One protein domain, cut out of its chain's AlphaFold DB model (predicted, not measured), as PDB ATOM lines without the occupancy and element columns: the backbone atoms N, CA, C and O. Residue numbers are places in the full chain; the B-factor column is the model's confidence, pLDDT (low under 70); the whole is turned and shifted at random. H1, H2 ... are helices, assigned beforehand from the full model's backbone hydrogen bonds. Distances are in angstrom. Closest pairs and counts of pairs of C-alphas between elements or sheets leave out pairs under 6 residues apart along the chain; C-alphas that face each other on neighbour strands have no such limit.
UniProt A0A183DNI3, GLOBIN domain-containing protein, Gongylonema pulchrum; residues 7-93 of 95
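AT A GLANCE: This is residues 7 to 93 of the 95 residues of the protein "GLOBIN domain-containing protein" of Gongylonema pulchrum (UniProt A0A183DNI3). H3 and H4 make an open V joined at one end, and H5 crosses H3, with residues 86 to 93 sticking out; short H1 and H2 lie toward the other end of H3. The printed part has 87 residues, of which 64 are in five named helices, H1 to H5 in order along the chain, with no named strand; the class is all helix. It is only just loose, close to compact, with radius of gyration of the C-alphas 14.5 A and spans of 40 by 39 by 23 A.

HOW THE PARTS SIT: H3, residues 27 to 45, and H4, residues 50 to 65, form a helical hairpin, opposite ways at a shallow tilt of 28 degrees. They only just touch, with 3 pairs of C-alphas within 8 A, through residue 43 of H3 alone; the closest C-alphas, Leu 43 and Phe 53, are 6.1 A apart. H5, residues 73 to 91, is near H3. H2, residues 20 to 24, is close to H3 but not clearly touching: the closest C-alphas, Val 23 and Phe 29, are 6.0 A apart. H1, residues 7 to 11, touches no helix. Every O i to N i+4 pair is within hydrogen-bond range in H2, H3 and H5, 11 of 12 in H4, and 0 of 1 in H1, where 1 of 2 O i to N i+3 pairs is.

IN THESE COORDINATES: H3 is 27.1 A long, H5 27.3 A and H4 22.3 A. H3 begins at C-alpha 27 (-3.682, 0.986, 6.332); H5 ends at C-alpha 91 (15.171, 16.055, -0.252).

THE WHOLE: The farthest C-alphas, Lys 66 and Tyr 93, are 40.4 A apart. The printed part has no cut and no long link; model pLDDT is under 70 at residues 89 to 93.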
ATOM      1  N   ASP A   7      -1.938   2.714 -14.898       88.06
ATOM      2  CA  ASP A   7      -2.286   1.465 -15.594       88.06
ATOM      3  C   ASP A   7      -1.948   0.211 -14.771       88.06
ATOM      4  O   ASP A   7      -2.568  -0.840 -14.917       88.06
ATOM      5  N   LEU A   8      -0.998   0.319 -13.833       87.75
ATOM      6  CA  LEU A   8      -0.603  -0.791 -12.962       87.75
ATOM      7  C   LEU A   8      -1.578  -1.028 -11.802       87.75
ATOM      8  O   LEU A   8      -1.458  -2.039 -11.104       87.75
ATOM      9  N   ARG A   9      -2.550  -0.132 -11.582       90.88
ATOM     10  CA  ARG A   9      -3.543  -0.263 -10.502       90.88
ATOM     11  C   ARG A   9      -4.442  -1.489 -10.681       90.88
ATOM     12  O   ARG A   9      -4.924  -2.016  -9.683       90.88
ATOM     13  N   VAL A  10      -4.574  -2.014 -11.905       91.44
ATOM     14  CA  VAL A  10      -5.328  -3.246 -12.221       91.44
ATOM     15  C   VAL A  10      -4.872  -4.465 -11.405       91.44
ATOM     16  O   VAL A  10      -5.660  -5.362 -11.114       91.44
ATOM     17  N   TYR A  11      -3.608  -4.495 -10.972       89.19
ATOM     18  CA  TYR A  11      -3.073  -5.587 -10.154       89.19
ATOM     19  C   TYR A  11      -3.412  -5.452  -8.657       89.19
ATOM     20  O   TYR A  11      -3.174  -6.378  -7.877       89.19
ATOM     21  N   PHE A  12      -3.998  -4.328  -8.236       90.81
ATOM     22  CA  PHE A  12      -4.347  -4.029  -6.851       90.81
ATOM     23  C   PHE A  12      -5.852  -4.165  -6.635       90.81
ATOM     24  O   PHE A  12      -6.547  -3.172  -6.449       90.81
ATOM     25  N   LYS A  13      -6.342  -5.413  -6.595       91.62
ATOM     26  CA  LYS A  13      -7.773  -5.716  -6.416       91.62
ATOM     27  C   LYS A  13      -8.427  -4.888  -5.304       91.62
ATOM     28  O   LYS A  13      -7.893  -4.856  -4.186       91.62
ATOM     29  N   GLY A  14      -9.558  -4.255  -5.608       92.56
ATOM     30  CA  GLY A  14     -10.310  -3.367  -4.712       92.56
ATOM     31  C   GLY A  14      -9.690  -1.978  -4.513       92.56
ATOM     32  O   GLY A  14     -10.126  -1.243  -3.634       92.56
ATOM     33  N   ALA A  15      -8.643  -1.642  -5.263       94.12
ATOM     34  CA  ALA A  15      -7.968  -0.346  -5.244       94.12
ATOM     35  C   ALA A  15      -7.632   0.151  -6.664       94.12
ATOM     36  O   ALA A  15      -6.774   1.014  -6.841       94.12
ATOM     37  N   GLU A  16      -8.307  -0.378  -7.684       94.19
ATOM     38  CA  GLU A  16      -8.073  -0.072  -9.097       94.19
ATOM     39  C   GLU A  16      -8.265   1.426  -9.389       94.19
ATOM     40  O   GLU A  16      -7.520   2.016 -10.171       94.19
ATOM     41  N   ASN A  17      -9.207   2.058  -8.682       94.31
ATOM     42  CA  ASN A  17      -9.562   3.468  -8.838       94.31
ATOM     43  C   ASN A  17      -8.986   4.381  -7.744       94.31
ATOM     44  O   ASN A  17      -9.339   5.555  -7.700       94.31
ATOM     45  N   TYR A  18      -8.112   3.873  -6.866       94.19
ATOM     46  CA  TYR A  18      -7.536   4.694  -5.798       94.19
ATOM     47  C   TYR A  18      -6.715   5.852  -6.376       94.19
ATOM     48  O   TYR A  18      -5.840   5.663  -7.233       94.19
ATOM     49  N   SER A  19      -6.966   7.050  -5.856       93.44
ATOM     50  CA  SER A  19      -6.112   8.217  -6.032       93.44
ATOM     51  C   SER A  19      -4.827   8.085  -5.193       93.44
ATOM     52  O   SER A  19      -4.732   7.232  -4.304       93.44
ATOM     53  N   PRO A  20      -3.794   8.916  -5.439       91.75
ATOM     54  CA  PRO A  20      -2.628   8.970  -4.560       91.75
ATOM     55  C   PRO A  20      -2.980   9.260  -3.094       91.75
ATOM     56  O   PRO A  20      -2.319   8.720  -2.211       91.75
ATOM     57  N   GLU A  21      -4.009  10.068  -2.839       94.00
ATOM     58  CA  GLU A  21      -4.461  10.425  -1.492       94.00
ATOM     59  C   GLU A  21      -5.120   9.238  -0.777       94.00
ATOM     60  O   GLU A  21      -4.766   8.935   0.364       94.00
ATOM     61  N   ASP A  22      -5.964   8.473  -1.480       95.44
ATOM     62  CA  ASP A  22      -6.576   7.247  -0.937       95.44
ATOM     63  C   ASP A  22      -5.515   6.232  -0.490       95.44
ATOM     64  O   ASP A  22      -5.680   5.520   0.501       95.44
ATOM     65  N   VAL A  23      -4.394   6.164  -1.216       93.50
ATOM     66  CA  VAL A  23      -3.267   5.285  -0.881       93.50
ATOM     67  C   VAL A  23      -2.536   5.757   0.376       93.50
ATOM     68  O   VAL A  23      -2.190   4.914   1.202       93.50
ATOM     69  N   GLN A  24      -2.306   7.066   0.537       91.62
ATOM     70  CA  GLN A  24      -1.625   7.623   1.719       91.62
ATOM     71  C   GLN A  24      -2.415   7.369   3.006       91.62
ATOM     72  O   GLN A  24      -1.826   7.069   4.040       91.62
ATOM     73  N   ASN A  25      -3.745   7.407   2.919       94.25
ATOM     74  CA  ASN A  25      -4.636   7.214   4.061       94.25
ATOM     75  C   ASN A  25      -5.035   5.742   4.294       94.25
ATOM     76  O   ASN A  25      -5.835   5.441   5.178       94.25
ATOM     77  N   SER A  26      -4.496   4.795   3.516       94.88
ATOM     78  CA  SER A  26      -4.885   3.385   3.585       94.88
ATOM     79  C   SER A  26      -3.929   2.538   4.424       94.88
ATOM     80  O   SER A  26      -2.778   2.305   4.054       94.88
ATOM     81  N   GLU A  27      -4.445   1.925   5.494       94.62
ATOM     82  CA  GLU A  27      -3.682   0.986   6.332       94.62
ATOM     83  C   GLU A  27      -3.155  -0.227   5.536       94.62
ATOM     84  O   GLU A  27      -2.037  -0.707   5.757       94.62
ATOM     85  N   ARG A  28      -3.930  -0.705   4.548       94.19
ATOM     86  CA  ARG A  28      -3.503  -1.766   3.621       94.19
ATOM     87  C   ARG A  28      -2.213  -1.367   2.907       94.19
ATOM     88  O   ARG A  28      -1.293  -2.182   2.814       94.19
ATOM     89  N   PHE A  29      -2.151  -0.140   2.396       93.62
ATOM     90  CA  PHE A  29      -0.996   0.346   1.649       93.62
ATOM     91  C   PHE A  29       0.153   0.796   2.547       93.62
ATOM     92  O   PHE A  29       1.297   0.616   2.139       93.62
ATOM     93  N   ALA A  30      -0.105   1.224   3.785       92.69
ATOM     94  CA  ALA A  30       0.942   1.400   4.792       92.69
ATOM     95  C   ALA A  30       1.678   0.072   5.061       92.69
ATOM     96  O   ALA A  30       2.900  -0.022   4.907       92.69
ATOM     97  N   LYS A  31       0.926  -1.005   5.333       94.38
ATOM     98  CA  LYS A  31       1.475  -2.362   5.522       94.38
ATOM     99  C   LYS A  31       2.186  -2.877   4.268       94.38
ATOM    100  O   LYS A  31       3.267  -3.464   4.353       94.38
ATOM    101  N   GLN A  32       1.593  -2.673   3.092       92.06
ATOM    102  CA  GLN A  32       2.188  -3.110   1.827       92.06
ATOM    103  C   GLN A  32       3.465  -2.325   1.489       92.06
ATOM    104  O   GLN A  32       4.432  -2.922   1.018       92.06
ATOM    105  N   GLY A  33       3.489  -1.017   1.754       90.12
ATOM    106  CA  GLY A  33       4.648  -0.150   1.563       90.12
ATOM    107  C   GLY A  33       5.829  -0.598   2.418       90.12
ATOM    108  O   GLY A  33       6.911  -0.834   1.881       90.12
ATOM    109  N   GLN A  34       5.597  -0.848   3.711       91.38
ATOM    110  CA  GLN A  34       6.620  -1.385   4.613       91.38
ATOM    111  C   GLN A  34       7.188  -2.723   4.107       91.38
ATOM    112  O   GLN A  34       8.404  -2.904   4.059       91.38
ATOM    113  N   ARG A  35       6.322  -3.650   3.670       92.88
ATOM    114  CA  ARG A  35       6.746  -4.949   3.114       92.88
ATOM    115  C   ARG A  35       7.602  -4.800   1.859       92.88
ATOM    116  O   ARG A  35       8.558  -5.552   1.691       92.88
ATOM    117  N   ILE A  36       7.264  -3.857   0.977       90.19
ATOM    118  CA  ILE A  36       8.035  -3.602  -0.247       90.19
ATOM    119  C   ILE A  36       9.404  -3.011   0.094       90.19
ATOM    120  O   ILE A  36      10.399  -3.491  -0.442       90.19
ATOM    121  N   LEU A  37       9.474  -2.026   0.994       89.06
ATOM    122  CA  LEU A  37      10.744  -1.420   1.405       89.06
ATOM    123  C   LEU A  37      11.672  -2.441   2.075       89.06
ATOM    124  O   LEU A  37      12.852  -2.506   1.737       89.06
ATOM    125  N   LEU A  38      11.131  -3.298   2.947       92.31
ATOM    126  CA  LEU A  38      11.896  -4.389   3.551       92.31
ATOM    127  C   LEU A  38      12.411  -5.379   2.496       92.31
ATOM    128  O   LEU A  38      13.573  -5.766   2.539       92.31
ATOM    129  N   ALA A  39      11.576  -5.766   1.528       92.25
ATOM    130  CA  ALA A  39      11.997  -6.676   0.465       92.25
ATOM    131  C   ALA A  39      13.138  -6.093  -0.386       92.25
ATOM    132  O   ALA A  39      14.066  -6.811  -0.746       92.25
ATOM    133  N   VAL A  40      13.093  -4.788  -0.671       90.94
ATOM    134  CA  VAL A  40      14.173  -4.077  -1.374       90.94
ATOM    135  C   VAL A  40      15.450  -4.076  -0.544       90.94
ATOM    136  O   VAL A  40      16.516  -4.358  -1.082       90.94
ATOM    137  N   ARG A  41      15.342  -3.814   0.764       91.31
ATOM    138  CA  ARG A  41      16.487  -3.844   1.675       91.31
ATOM    139  C   ARG A  41      17.149  -5.223   1.714       91.31
ATOM    140  O   ARG A  41      18.361  -5.299   1.589       91.31
ATOM    141  N   ILE A  42      16.361  -6.296   1.816       94.62
ATOM    142  CA  ILE A  42      16.875  -7.674   1.798       94.62
ATOM    143  C   ILE A  42      17.584  -7.971   0.473       94.62
ATOM    144  O   ILE A  42      18.675  -8.531   0.484       94.62
ATOM    145  N   LEU A  43      17.004  -7.583  -0.669       92.88
ATOM    146  CA  LEU A  43      17.642  -7.780  -1.975       92.88
ATOM    147  C   LEU A  43      18.974  -7.029  -2.093       92.88
ATOM    148  O   LEU A  43      19.909  -7.568  -2.671       92.88
ATOM    149  N   ALA A  44      19.062  -5.812  -1.550       91.69
ATOM    150  CA  ALA A  44      20.294  -5.031  -1.548       91.69
ATOM    151  C   ALA A  44      21.360  -5.645  -0.624       91.69
ATOM    152  O   ALA A  44      22.474  -5.894  -1.069       91.69
ATOM    153  N   ASP A  45      21.004  -5.952   0.627       95.88
ATOM    154  CA  ASP A  45      21.945  -6.469   1.634       95.88
ATOM    155  C   ASP A  45      22.449  -7.881   1.304       95.88
ATOM    156  O   ASP A  45      23.535  -8.268   1.723       95.88
ATOM    157  N   THR A  46      21.665  -8.668   0.563       97.25
ATOM    158  CA  THR A  46      22.044 -10.036   0.179       97.25
ATOM    159  C   THR A  46      22.727 -10.112  -1.179       97.25
ATOM    160  O   THR A  46      23.129 -11.202  -1.564       97.25
ATOM    161  N   TYR A  47      22.880  -9.000  -1.908       94.44
ATOM    162  CA  TYR A  47      23.394  -9.013  -3.281       94.44
ATOM    163  C   TYR A  47      24.773  -9.682  -3.403       94.44
ATOM    164  O   TYR A  47      24.999 -10.459  -4.332       94.44
ATOM    165  N   ASP A  48      25.667  -9.449  -2.441       97.62
ATOM    166  CA  ASP A  48      27.009 -10.044  -2.446       97.62
ATOM    167  C   ASP A  48      26.994 -11.551  -2.119       97.62
ATOM    168  O   ASP A  48      27.834 -12.305  -2.615       97.62
ATOM    169  N   ASP A  49      25.988 -12.037  -1.381       97.88
ATOM    170  CA  ASP A  49      25.700 -13.468  -1.232       97.88
ATOM    171  C   ASP A  49      24.711 -13.929  -2.311       97.88
ATOM    172  O   ASP A  49      23.493 -14.039  -2.123       97.88
ATOM    173  N   GLN A  50      25.273 -14.275  -3.467       97.12
ATOM    174  CA  GLN A  50      24.527 -14.716  -4.644       97.12
ATOM    175  C   GLN A  50      23.552 -15.870  -4.370       97.12
ATOM    176  O   GLN A  50      22.526 -15.981  -5.051       97.12
ATOM    177  N   SER A  51      23.851 -16.743  -3.404       97.81
ATOM    178  CA  SER A  51      22.996 -17.885  -3.082       97.81
ATOM    179  C   SER A  51      21.706 -17.430  -2.390       97.81
ATOM    180  O   SER A  51      20.603 -17.758  -2.855       97.81
ATOM    181  N   THR A  52      21.839 -16.585  -1.367       97.81
ATOM    182  CA  THR A  52      20.726 -15.985  -0.628       97.81
ATOM    183  C   THR A  52      19.940 -15.016  -1.502       97.81
ATOM    184  O   THR A  52      18.708 -15.109  -1.552       97.81
ATOM    185  N   PHE A  53      20.620 -14.166  -2.279       97.19
ATOM    186  CA  PHE A  53      19.973 -13.252  -3.221       97.19
ATOM    187  C   PHE A  53      19.060 -14.005  -4.193       97.19
ATOM    188  O   PHE A  53      17.868 -13.707  -4.309       97.19
ATOM    189  N   LYS A  54      19.587 -15.042  -4.862       96.81
ATOM    190  CA  LYS A  54      18.813 -15.837  -5.829       96.81
ATOM    191  C   LYS A  54      17.673 -16.603  -5.167       96.81
ATOM    192  O   LYS A  54      16.651 -16.831  -5.818       96.81
ATOM    193  N   ALA A  55      17.833 -17.051  -3.922       98.00
ATOM    194  CA  ALA A  55      16.762 -17.702  -3.173       98.00
ATOM    195  C   ALA A  55      15.614 -16.721  -2.881       98.00
ATOM    196  O   ALA A  55      14.460 -17.010  -3.206       98.00
ATOM    197  N   TYR A  56      15.931 -15.531  -2.367       96.69
ATOM    198  CA  TYR A  56      14.929 -14.516  -2.053       96.69
ATOM    199  C   TYR A  56      14.271 -13.915  -3.306       96.69
ATOM    200  O   TYR A  56      13.059 -13.677  -3.321       96.69
ATOM    201  N   ALA A  57      15.030 -13.727  -4.390       94.44
ATOM    202  CA  ALA A  57      14.500 -13.279  -5.675       94.44
ATOM    203  C   ALA A  57      13.481 -14.281  -6.247       94.44
ATOM    204  O   ALA A  57      12.381 -13.883  -6.632       94.44
ATOM    205  N   ARG A  58      13.795 -15.587  -6.232       95.38
ATOM    206  CA  ARG A  58      12.856 -16.646  -6.651       95.38
ATOM    207  C   ARG A  58      11.592 -16.656  -5.802       95.38
ATOM    208  O   ARG A  58      10.493 -16.691  -6.349       95.38
ATOM    209  N   GLU A  59      11.734 -16.566  -4.485       95.69
ATOM    210  CA  GLU A  59      10.586 -16.514  -3.579       95.69
ATOM    211  C   GLU A  59       9.718 -15.271  -3.826       95.69
ATOM    212  O   GLU A  59       8.485 -15.339  -3.837       95.69
ATOM    213  N   THR A  60      10.351 -14.131  -4.108       93.38
ATOM    214  CA  THR A  60       9.645 -12.914  -4.510       93.38
ATOM    215  C   THR A  60       8.849 -13.154  -5.787       93.38
ATOM    216  O   THR A  60       7.661 -12.838  -5.805       93.38
ATOM    217  N   VAL A  61       9.435 -13.759  -6.822       92.06
ATOM    218  CA  VAL A  61       8.712 -14.090  -8.062       92.06
ATOM    219  C   VAL A  61       7.541 -15.034  -7.781       92.06
ATOM    220  O   VAL A  61       6.414 -14.718  -8.164       92.06
ATOM    221  N   ASN A  62       7.761 -16.116  -7.032       93.50
ATOM    222  CA  ASN A  62       6.735 -17.112  -6.700       93.50
ATOM    223  C   ASN A  62       5.494 -16.487  -6.045       93.50
ATOM    224  O   ASN A  62       4.362 -16.777  -6.438       93.50
ATOM    225  N   ARG A  63       5.690 -15.553  -5.105       92.19
ATOM    226  CA  ARG A  63       4.586 -14.827  -4.448       92.19
ATOM    227  C   ARG A  63       3.759 -13.970  -5.409       92.19
ATOM    228  O   ARG A  63       2.613 -13.649  -5.083       92.19
ATOM    229  N   HIS A  64       4.323 -13.600  -6.561       91.38
ATOM    230  CA  HIS A  64       3.684 -12.738  -7.554       91.38
ATOM    231  C   HIS A  64       3.078 -13.497  -8.747       91.38
ATOM    232  O   HIS A  64       2.210 -12.937  -9.414       91.38
ATOM    233  N   ILE A  65       3.432 -14.772  -8.973       90.19
ATOM    234  CA  ILE A  65       2.910 -15.591 -10.091       90.19
ATOM    235  C   ILE A  65       1.374 -15.595 -10.133       90.19
ATOM    236  O   ILE A  65       0.773 -15.449 -11.196       90.19
ATOM    237  N   LYS A  66       0.717 -15.686  -8.970       90.25
ATOM    238  CA  LYS A  66      -0.754 -15.711  -8.869       90.25
ATOM    239  C   LYS A  66      -1.454 -14.460  -9.412       90.25
ATOM    240  O   LYS A  66      -2.640 -14.524  -9.721       90.25
ATOM    241  N   PHE A  67      -0.747 -13.334  -9.515       88.38
ATOM    242  CA  PHE A  67      -1.298 -12.087 -10.050       88.38
ATOM    243  C   PHE A  67      -1.210 -12.006 -11.577       88.38
ATOM    244  O   PHE A  67      -1.747 -11.059 -12.141       88.38
ATOM    245  N   LYS A  68      -0.566 -12.988 -12.236       86.56
ATOM    246  CA  LYS A  68      -0.414 -13.063 -13.698       86.56
ATOM    247  C   LYS A  68       0.070 -11.734 -14.301       86.56
ATOM    248  O   LYS A  68      -0.441 -11.279 -15.320       86.56
ATOM    249  N   MET A  69       1.017 -11.091 -13.618       86.31
ATOM    250  CA  MET A  69       1.637  -9.852 -14.083       86.31
ATOM    251  C   MET A  69       2.450 -10.119 -15.348       86.31
ATOM    252  O   MET A  69       3.087 -11.168 -15.455       86.31
ATOM    253  N   ASP A  70       2.470  -9.150 -16.262       88.56
ATOM    254  CA  ASP A  70       3.396  -9.178 -17.390       88.56
ATOM    255  C   ASP A  70       4.848  -9.207 -16.856       88.56
ATOM    256  O   ASP A  70       5.215  -8.341 -16.050       88.56
ATOM    257  N   PRO A  71       5.684 -10.188 -17.255       86.88
ATOM    258  CA  PRO A  71       7.086 -10.262 -16.847       86.88
ATOM    259  C   PRO A  71       7.893  -8.978 -17.105       86.88
ATOM    260  O   PRO A  71       8.816  -8.687 -16.342       86.88
ATOM    261  N   ALA A  72       7.539  -8.174 -18.113       86.88
ATOM    262  CA  ALA A  72       8.198  -6.895 -18.389       86.88
ATOM    263  C   ALA A  72       8.070  -5.890 -17.221       86.88
ATOM    264  O   ALA A  72       8.920  -5.012 -17.044       86.88
ATOM    265  N   LEU A  73       7.051  -6.048 -16.365       86.69
ATOM    266  CA  LEU A  73       6.791  -5.158 -15.231       86.69
ATOM    267  C   LEU A  73       7.780  -5.317 -14.073       86.69
ATOM    268  O   LEU A  73       7.839  -4.436 -13.209       86.69
ATOM    269  N   TRP A  74       8.587  -6.385 -14.041       85.38
ATOM    270  CA  TRP A  74       9.634  -6.530 -13.025       85.38
ATOM    271  C   TRP A  74      10.626  -5.365 -13.072       85.38
ATOM    272  O   TRP A  74      10.934  -4.789 -12.029       85.38
ATOM    273  N   ASN A  75      11.028  -4.933 -14.270       80.44
ATOM    274  CA  ASN A  75      11.921  -3.785 -14.446       80.44
ATOM    275  C   ASN A  75      11.250  -2.467 -14.036       80.44
ATOM    276  O   ASN A  75      11.851  -1.650 -13.338       80.44
ATOM    277  N   VAL A  76       9.973  -2.283 -14.395       80.19
ATOM    278  CA  VAL A  76       9.192  -1.084 -14.040       80.19
ATOM    279  C   VAL A  76       9.090  -0.923 -12.523       80.19
ATOM    280  O   VAL A  76       9.234   0.184 -12.000       80.19
ATOM    281  N   ARG A  77       8.909  -2.030 -11.791       76.25
ATOM    282  CA  ARG A  77       8.891  -2.029 -10.325       76.25
ATOM    283  C   ARG A  77      10.205  -1.514  -9.735       76.25
ATOM    284  O   ARG A  77      10.158  -0.676  -8.835       76.25
ATOM    285  N   PHE A  78      11.351  -1.990 -10.222       77.12
ATOM    286  CA  PHE A  78      12.656  -1.532  -9.735       77.12
ATOM    287  C   PHE A  78      12.890  -0.053 -10.047       77.12
ATOM    288  O   PHE A  78      13.253   0.697  -9.144       77.12
ATOM    289  N   ILE A  79      12.577   0.391 -11.268       79.62
ATOM    290  CA  ILE A  79      12.676   1.804 -11.664       79.62
ATOM    291  C   ILE A  79      11.825   2.688 -10.744       79.62
ATOM    292  O   ILE A  79      12.299   3.707 -10.244       79.62
ATOM    293  N   ALA A  80      10.579   2.292 -10.462       80.56
ATOM    294  CA  ALA A  80       9.689   3.056  -9.593       80.56
ATOM    295  C   ALA A  80      10.224   3.186  -8.154       80.56
ATOM    296  O   ALA A  80      10.049   4.237  -7.533       80.56
ATOM    297  N   ILE A  81      10.866   2.138  -7.630       80.69
ATOM    298  CA  ILE A  81      11.479   2.125  -6.295       80.69
ATOM    299  C   ILE A  81      12.739   2.992  -6.270       80.69
ATOM    300  O   ILE A  81      12.854   3.848  -5.396       80.69
ATOM    301  N   VAL A  82      13.646   2.819  -7.234       78.94
ATOM    302  CA  VAL A  82      14.875   3.623  -7.339       78.94
ATOM    303  C   VAL A  82      14.524   5.103  -7.445       78.94
ATOM    304  O   VAL A  82      15.003   5.900  -6.646       78.94
ATOM    305  N   ASN A  83      13.587   5.464  -8.328       79.62
ATOM    306  CA  ASN A  83      13.119   6.842  -8.470       79.62
ATOM    307  C   ASN A  83      12.539   7.412  -7.169       79.62
ATOM    308  O   ASN A  83      12.675   8.606  -6.910       79.62
ATOM    309  N   HIS A  84      11.866   6.589  -6.360       80.69
ATOM    310  CA  HIS A  84      11.363   7.021  -5.060       80.69
ATOM    311  C   HIS A  84      12.507   7.267  -4.070       80.69
ATOM    312  O   HIS A  84      12.550   8.332  -3.463       80.69
ATOM    313  N   ILE A  85      13.455   6.332  -3.956       77.75
ATOM    314  CA  ILE A  85      14.602   6.448  -3.044       77.75
ATOM    315  C   ILE A  85      15.483   7.647  -3.425       77.75
ATOM    316  O   ILE A  85      15.824   8.447  -2.558       77.75
ATOM    317  N   SER A  86      15.799   7.829  -4.710       78.75
ATOM    318  CA  SER A  86      16.612   8.956  -5.184       78.75
ATOM    319  C   SER A  86      15.973  10.310  -4.867       78.75
ATOM    320  O   SER A  86      16.662  11.221  -4.419       78.75
ATOM    321  N   LYS A  87      14.650  10.443  -5.037       77.62
ATOM    322  CA  LYS A  87      13.927  11.673  -4.669       77.62
ATOM    323  C   LYS A  87      13.945  11.921  -3.161       77.62
ATOM    324  O   LYS A  87      14.156  13.052  -2.741       77.62
ATOM    325  N   SER A  88      13.754  10.878  -2.356       72.50
ATOM    326  CA  SER A  88      13.794  10.988  -0.895       72.50
ATOM    327  C   SER A  88      15.184  11.371  -0.378       72.50
ATOM    328  O   SER A  88      15.288  12.177   0.541       72.50
ATOM    329  N   ASN A  89      16.253  10.855  -0.993       64.88
ATOM    330  CA  ASN A  89      17.627  11.192  -0.612       64.88
ATOM    331  C   ASN A  89      18.000  12.634  -0.988       64.88
ATOM    332  O   ASN A  89      18.624  13.319  -0.183       64.88
ATOM    333  N   ASN A  90      17.569  13.119  -2.158       59.53
ATOM    334  CA  ASN A  90      17.818  14.502  -2.584       59.53
ATOM    335  C   ASN A  90      17.063  15.533  -1.729       59.53
ATOM    336  O   ASN A  90      17.545  16.643  -1.545       59.53
ATOM    337  N   ASN A  91      15.907  15.174  -1.165       55.78
ATOM    338  CA  ASN A  91      15.171  16.055  -0.252       55.78
ATOM    339  C   ASN A  91      15.792  16.135   1.157       55.78
ATOM    340  O   ASN A  91      15.456  17.047   1.906       55.78
ATOM    341  N   ASN A  92      16.686  15.207   1.520       50.09
ATOM    342  CA  ASN A  92      17.391  15.209   2.809       50.09
ATOM    343  C   ASN A  92      18.744  15.944   2.766       50.09
ATOM    344  O   ASN A  92      19.355  16.135   3.814       50.09
ATOM    345  N   TYR A  93      19.195  16.371   1.582       42.31
ATOM    346  CA  TYR A  93      20.379  17.209   1.387       42.31
ATOM    347  C   TYR A  93      20.100  18.227   0.273       42.31
ATOM    348  O   TYR A  93      20.503  18.002  -0.872       42.31
TER     349      TYR A  93